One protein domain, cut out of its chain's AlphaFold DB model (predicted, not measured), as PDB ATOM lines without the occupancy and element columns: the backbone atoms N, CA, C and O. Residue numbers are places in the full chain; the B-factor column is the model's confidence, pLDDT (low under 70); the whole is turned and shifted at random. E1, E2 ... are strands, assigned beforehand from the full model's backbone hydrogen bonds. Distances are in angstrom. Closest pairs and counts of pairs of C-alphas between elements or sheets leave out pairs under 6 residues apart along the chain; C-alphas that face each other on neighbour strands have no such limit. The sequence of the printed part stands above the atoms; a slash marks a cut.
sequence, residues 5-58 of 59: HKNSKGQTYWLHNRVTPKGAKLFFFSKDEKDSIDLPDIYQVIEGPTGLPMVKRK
ATOM      1  N   HIS A   5     128.211 138.059 154.518       89.56
ATOM      2  CA  HIS A   5     129.619 138.234 154.216       89.56
ATOM      3  C   HIS A   5     129.934 139.714 154.062       89.56
ATOM      4  O   HIS A   5     129.288 140.424 153.291       89.56
ATOM      5  N   LYS A   6     130.959 140.175 154.774       90.12
ATOM      6  CA  LYS A   6     131.489 141.526 154.624       90.12
ATOM      7  C   LYS A   6     132.661 141.473 153.655       90.12
ATOM      8  O   LYS A   6     133.640 140.792 153.932       90.12
ATOM      9  N   ASN A   7     132.549 142.170 152.528       86.94
ATOM     10  CA  ASN A   7     133.640 142.232 151.559       86.94
ATOM     11  C   ASN A   7     134.820 143.067 152.085       86.94
ATOM     12  O   ASN A   7     134.695 143.813 153.064       86.94
ATOM     13  N   SER A   8     135.945 143.022 151.372       82.31
ATOM     14  CA  SER A   8     137.148 143.800 151.692       82.31
ATOM     15  C   SER A   8     136.925 145.321 151.660       82.31
ATOM     16  O   SER A   8     137.702 146.079 152.232       82.31
ATOM     17  N   LYS A   9     135.836 145.794 151.035       81.44
ATOM     18  CA  LYS A   9     135.425 147.212 150.995       81.44
ATOM     19  C   LYS A   9     134.504 147.616 152.155       81.44
ATOM     20  O   LYS A   9     134.040 148.753 152.202       81.44
ATOM     21  N   GLY A  10     134.213 146.701 153.076       85.69
ATOM     22  CA  GLY A  10     133.389 146.944 154.256       85.69
ATOM     23  C   GLY A  10     131.876 146.909 154.025       85.69
ATOM     24  O   GLY A  10     131.126 147.265 154.932       85.69
ATOM     25  N   GLN A  11     131.420 146.471 152.854       89.19
ATOM     26  CA  GLN A  11     130.006 146.299 152.529       89.19
ATOM     27  C   GLN A  11     129.540 144.896 152.917       89.19
ATOM     28  O   GLN A  11     130.153 143.898 152.534       89.19
ATOM     29  N   THR A  12     128.441 144.833 153.664       90.56
ATOM     30  CA  THR A  12     127.788 143.575 154.031       90.56
ATOM     31  C   THR A  12     126.862 143.132 152.914       90.56
ATOM     32  O   THR A  12     126.046 143.907 152.415       90.56
ATOM     33  N   TYR A  13     126.989 141.867 152.552       91.44
ATOM     34  CA  TYR A  13     126.124 141.188 151.615       91.44
ATOM     35  C   TYR A  13     125.546 139.940 152.260       91.44
ATOM     36  O   TYR A  13     126.206 139.272 153.049       91.44
ATOM     37  N   TRP A  14     124.333 139.605 151.869       91.81
ATOM     38  CA  TRP A  14     123.602 138.427 152.291       91.81
ATOM     39  C   TRP A  14     123.477 137.460 151.125       91.81
ATOM     40  O   TRP A  14     123.375 137.881 149.969       91.81
ATOM     41  N   LEU A  15     123.508 136.164 151.418       91.94
ATOM     42  CA  LEU A  15     123.359 135.120 150.414       91.94
ATOM     43  C   LEU A  15     121.884 134.896 150.080       91.94
ATOM     44  O   LEU A  15     121.062 134.692 150.966       91.94
ATOM     45  N   HIS A  16     121.575 134.868 148.790       91.56
ATOM     46  CA  HIS A  16     120.249 134.599 148.246       91.56
ATOM     47  C   HIS A  16     120.314 133.470 147.227       91.56
ATOM     48  O   HIS A  16     121.345 133.244 146.579       91.56
ATOM     49  N   ASN A  17     119.186 132.789 147.034       89.81
ATOM     50  CA  ASN A  17     118.992 131.916 145.888       89.81
ATOM     51  C   ASN A  17     117.824 132.393 145.023       89.81
ATOM     52  O   ASN A  17     116.843 132.963 145.486       89.81
ATOM     53  N   ARG A  18     117.929 132.155 143.719       88.94
ATOM     54  CA  ARG A  18     116.828 132.353 142.783       88.94
ATOM     55  C   ARG A  18     116.723 131.146 141.882       88.94
ATOM     56  O   ARG A  18     117.693 130.750 141.237       88.94
ATOM     57  N   VAL A  19     115.529 130.577 141.816       89.81
ATOM     58  CA  VAL A  19     115.205 129.547 140.835       89.81
ATOM     59  C   VAL A  19     114.840 130.256 139.537       89.81
ATOM     60  O   VAL A  19     113.908 131.056 139.482       89.81
ATOM     61  N   THR A  20     115.623 130.021 138.494       89.50
ATOM     62  CA  THR A  20     115.287 130.496 137.150       89.50
ATOM     63  C   THR A  20     114.111 129.687 136.590       89.50
ATOM     64  O   THR A  20     113.928 128.536 136.988       89.50
ATOM     65  N   PRO A  21     113.346 130.213 135.615       88.56
ATOM     66  CA  PRO A  21     112.242 129.473 134.990       88.56
ATOM     67  C   PRO A  21     112.662 128.130 134.372       88.56
ATOM     68  O   PRO A  21     111.843 127.237 134.205       88.56
ATOM     69  N   LYS A  22     113.955 127.968 134.059       89.44
ATOM     70  CA  LYS A  22     114.550 126.727 133.546       89.44
ATOM     71  C   LYS A  22     114.920 125.718 134.647       89.44
ATOM     72  O   LYS A  22     115.575 124.724 134.359       89.44
ATOM     73  N   GLY A  23     114.575 125.985 135.907       87.62
ATOM     74  CA  GLY A  23     114.872 125.124 137.057       87.62
ATOM     75  C   GLY A  23     116.293 125.257 137.618       87.62
ATOM     76  O   GLY A  23     116.611 124.629 138.625       87.62
ATOM     77  N   ALA A  24     117.156 126.090 137.025       87.56
ATOM     78  CA  ALA A  24     118.500 126.310 137.555       87.56
ATOM     79  C   ALA A  24     118.449 127.202 138.803       87.56
ATOM     80  O   ALA A  24     117.851 128.281 138.766       87.56
ATOM     81  N   LYS A  25     119.099 126.762 139.886       87.00
ATOM     82  CA  LYS A  25     119.284 127.535 141.120       87.00
ATOM     83  C   LYS A  25     120.519 128.418 140.980       87.00
ATOM     84  O   LYS A  25     121.636 127.912 140.901       87.00
ATOM     85  N   LEU A  26     120.311 129.726 140.946       86.88
ATOM     86  CA  LEU A  26     121.374 130.719 140.979       86.88
ATOM     87  C   LEU A  26     121.577 131.178 142.420       86.88
ATOM     88  O   LEU A  26     120.618 131.581 143.069       86.88
ATOM     89  N   PHE A  27     122.818 131.146 142.890       88.25
ATOM     90  CA  PHE A  27     123.207 131.715 144.174       88.25
ATOM     91  C   PHE A  27     123.889 133.055 143.934       88.25
ATOM     92  O   PHE A  27     124.793 133.145 143.102       88.25
ATOM     93  N   PHE A  28     123.448 134.091 144.634       88.25
ATOM     94  CA  PHE A  28     123.980 135.440 144.469       88.25
ATOM     95  C   PHE A  28     123.950 136.195 145.791       88.25
ATOM     96  O   PHE A  28     123.197 135.863 146.701       88.25
ATOM     97  N   PHE A  29     124.794 137.215 145.883       89.44
ATOM     98  CA  PHE A  29     124.880 138.080 147.047       89.44
ATOM     99  C   PHE A  29     124.117 139.380 146.795       89.44
ATOM    100  O   PHE A  29     124.339 140.039 145.778       89.44
ATOM    101  N   SER A  30     123.234 139.751 147.721       89.25
ATOM    102  CA  SER A  30     122.496 141.022 147.708       89.25
ATOM    103  C   SER A  30     122.768 141.820 148.982       89.25
ATOM    104  O   SER A  30     123.236 141.272 149.972       89.25
ATOM    105  N   LYS A  31     122.498 143.127 148.967       88.69
ATOM    106  CA  LYS A  31     122.573 143.964 150.177       88.69
ATOM    107  C   LYS A  31     121.346 143.798 151.074       88.69
ATOM    108  O   LYS A  31     121.412 144.129 152.251       88.69
ATOM    109  N   ASP A  32     120.256 143.275 150.523       88.12
ATOM    110  CA  ASP A  32     119.040 142.983 151.269       88.12
ATOM    111  C   ASP A  32     119.205 141.727 152.120       88.12
ATOM    112  O   ASP A  32     119.654 140.695 151.631       88.12
ATOM    113  N   GLU A  33     118.800 141.793 153.383       87.00
ATOM    114  CA  GLU A  33     118.738 140.633 154.284       87.00
ATOM    115  C   GLU A  33     117.474 139.789 154.057       87.00
ATOM    116  O   GLU A  33     117.418 138.605 154.390       87.00
ATOM    117  N   LYS A  34     116.435 140.394 153.477       85.75
ATOM    118  CA  LYS A  34     115.130 139.763 153.289       85.75
ATOM    119  C   LYS A  34     115.237 138.545 152.369       85.75
ATOM    120  O   LYS A  34     115.854 138.656 151.327       85.75
ATOM    121  N   ASP A  35     114.620 137.418 152.726       85.75
ATOM    122  CA  ASP A  35     114.659 136.165 151.945       85.75
ATOM    123  C   ASP A  35     116.075 135.577 151.753       85.75
ATOM    124  O   ASP A  35     116.311 134.735 150.882       85.75
ATOM    125  N   SER A  36     117.026 135.997 152.593       89.62
ATOM    126  CA  SER A  36     118.359 135.413 152.614       89.62
ATOM    127  C   SER A  36     118.334 133.966 153.106       89.62
ATOM    128  O   SER A  36     117.464 133.535 153.868       89.62
ATOM    129  N   ILE A  37     119.310 133.198 152.634       89.94
ATOM    130  CA  ILE A  37     119.433 131.769 152.898       89.94
ATOM    131  C   ILE A  37     120.759 131.451 153.585       89.94
ATOM    132  O   ILE A  37     121.726 132.217 153.533       89.94
ATOM    133  N   ASP A  38     120.825 130.268 154.183       89.31
ATOM    134  CA  ASP A  38     122.081 129.697 154.647       89.31
ATOM    135  C   ASP A  38     122.965 129.248 153.480       89.31
ATOM    136  O   ASP A  38     122.483 128.791 152.437       89.31
ATOM    137  N   LEU A  39     124.280 129.356 153.676       86.31
ATOM    138  CA  LEU A  39     125.271 128.822 152.751       86.31
ATOM    139  C   LEU A  39     125.281 127.291 152.863       86.31
ATOM    140  O   LEU A  39     125.627 126.774 153.924       86.31
ATOM    141  N   PRO A  40     124.945 126.549 151.793       84.94
ATOM    142  CA  PRO A  40     125.021 125.096 151.834       84.94
ATOM    143  C   PRO A  40     126.481 124.643 151.937       84.94
ATOM    144  O   PRO A  40     127.346 125.214 151.274       84.94
ATOM    145  N   ASP A  41     126.751 123.565 152.674       83.94
ATOM    146  CA  ASP A  41     128.120 123.092 152.944       83.94
ATOM    147  C   ASP A  41     128.947 122.764 151.696       83.94
ATOM    148  O   ASP A  41     130.174 122.885 151.713       83.94
ATOM    149  N   ILE A  42     128.282 122.395 150.600       86.88
ATOM    150  CA  ILE A  42     128.899 122.112 149.296       86.88
ATOM    151  C   ILE A  42     129.401 123.371 148.574       86.88
ATOM    152  O   ILE A  42     130.012 123.278 147.508       86.88
ATOM    153  N   TYR A  43     129.125 124.556 149.113       88.12
ATOM    154  CA  TYR A  43     129.537 125.836 148.562       88.12
ATOM    155  C   TYR A  43     130.431 126.592 149.549       88.12
ATOM    156  O   TYR A  43     130.346 126.449 150.766       88.12
ATOM    157  N   GLN A  44     131.326 127.404 149.002       89.06
ATOM    158  CA  GLN A  44     132.192 128.321 149.728       89.06
ATOM    159  C   GLN A  44     132.087 129.712 149.118       89.06
ATOM    160  O   GLN A  44     131.807 129.865 147.927       89.06
ATOM    161  N   VAL A  45     132.336 130.722 149.938       88.44
ATOM    162  CA  VAL A  45     132.322 132.115 149.500       88.44
ATOM    163  C   VAL A  45     133.737 132.531 149.182       88.44
ATOM    164  O   VAL A  45     134.645 132.355 149.989       88.44
ATOM    165  N   ILE A  46     133.913 133.045 147.976       87.31
ATOM    166  CA  ILE A  46     135.171 133.581 147.484       87.31
ATOM    167  C   ILE A  46     134.960 135.048 147.136       87.31
ATOM    168  O   ILE A  46     133.929 135.421 146.580       87.31
ATOM    169  N   GLU A  47     135.929 135.891 147.455       85.56
ATOM    170  CA  GLU A  47     135.908 137.280 147.017       85.56
ATOM    171  C   GLU A  47     136.609 137.378 145.659       85.56
ATOM    172  O   GLU A  47     137.740 136.917 145.489       85.56
ATOM    173  N   GLY A  48     135.913 137.927 144.662       81.56
ATOM    174  CA  GLY A  48     136.516 138.211 143.365       81.56
ATOM    175  C   GLY A  48     137.451 139.428 143.426       81.56
ATOM    176  O   GLY A  48     137.353 140.241 144.344       81.56
ATOM    177  N   PRO A  49     138.296 139.645 142.403       78.56
ATOM    178  CA  PRO A  49     139.202 140.799 142.340       78.56
ATOM    179  C   PRO A  49     138.481 142.161 142.353       78.56
ATOM    180  O   PRO A  49     139.080 143.188 142.653       78.56
ATOM    181  N   THR A  50     137.179 142.191 142.057       76.88
ATOM    182  CA  THR A  50     136.333 143.393 142.117       76.88
ATOM    183  C   THR A  50     135.811 143.711 143.527       76.88
ATOM    184  O   THR A  50     135.215 144.777 143.741       76.88
ATOM    185  N   GLY A  51     136.045 142.823 144.496       77.56
ATOM    186  CA  GLY A  51     135.510 142.896 145.854       77.56
ATOM    187  C   GLY A  51     134.049 142.451 145.965       77.56
ATOM    188  O   GLY A  51     133.357 142.822 146.914       77.56
ATOM    189  N   LEU A  52     133.539 141.729 144.961       82.69
ATOM    190  CA  LEU A  52     132.206 141.139 145.010       82.69
ATOM    191  C   LEU A  52     132.309 139.713 145.580       82.69
ATOM    192  O   LEU A  52     133.049 138.900 145.013       82.69
ATOM    193  N   PRO A  53     131.585 139.390 146.668       86.88
ATOM    194  CA  PRO A  53     131.508 138.023 147.154       86.88
ATOM    195  C   PRO A  53     130.756 137.155 146.144       86.88
ATOM    196  O   PRO A  53     129.706 137.528 145.619       86.88
ATOM    197  N   MET A  54     131.316 135.990 145.856       85.81
ATOM    198  CA  MET A  54     130.795 135.013 144.911       85.81
ATOM    199  C   MET A  54     130.752 133.639 145.564       85.81
ATOM    200  O   MET A  54     131.569 133.303 146.418       85.81
ATOM    201  N   VAL A  55     129.802 132.818 145.131       88.56
ATOM    202  CA  VAL A  55     129.669 131.445 145.612       88.56
ATOM    203  C   VAL A  55     130.387 130.511 144.647       88.56
ATOM    204  O   VAL A  55     130.094 130.492 143.451       88.56
ATOM    205  N   LYS A  56     131.318 129.711 145.162       85.19
ATOM    206  CA  LYS A  56     132.016 128.663 144.414       85.19
ATOM    207  C   LYS A  56     131.707 127.314 145.041       85.19
ATOM    208  O   LYS A  56     131.693 127.182 146.259       85.19
ATOM    209  N   ARG A  57     131.452 126.294 144.225       83.38
ATOM    210  CA  ARG A  57     131.280 124.927 144.733       83.38
ATOM    211  C   ARG A  57     132.606 124.455 145.335       83.38
ATOM    212  O   ARG A  57     133.641 124.614 144.684       83.38
ATOM    213  N   LYS A  58     132.582 123.926 146.561       80.62
ATOM    214  CA  LYS A  58     133.717 123.178 147.114       80.62
ATOM    215  C   LYS A  58     133.893 121.953 146.214       80.62
ATOM    216  O   LYS A  58     132.916 121.262 145.928       80.62
TER     217      LYS A  58
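This is residues 5 to 58 of the 59 residues of an uncharacterized protein of Candidatus Micrarchaeota archaeon RBG_16_49_10 (UniProt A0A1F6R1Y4). Two antiparallel strand hairpins, E1 with E2 and the shorter E3 with E4, sit side by side, E2 beside E4. The printed part has 54 residues, no named helix and strands E1 to E4 in chain order, in two two-stranded sheets. The class is all strand, with 24 residues, under half, in named strands. It is compact (radius of gyration of the C-alphas 11.4 A), spanning 34 by 26 by 19 A.

Hairpin E1, residues 12 to 19, and E2, residues 25 to 30, is antiparallel at 156 degrees; N 16 and O 28 are 2.8 A apart. Hairpin E3, residues 43 to 47, and E4, residues 53 to 57, is antiparallel at 145 degrees; N 46 and O 54 are 2.8 A apart. Both are within hydrogen-bond range. The closest C-alphas of E2 and E4, Phe 27 and Val 55, are 6.6 A apart. E3 is apart from E1 and E2.

E1 runs 23.0 A from C-alpha 12 at (127.788, 143.575, 154.031), E2 15.3 A, E3 13.2 A, and E4 13.3 A to C-alpha 57 at (131.280, 124.927, 144.733).

C-alphas 10 and 22, the farthest apart, are 34.5 A apart. The printed part has no cut; the E2 to E3 link is long. No printed residue is under 70 in pLDDT.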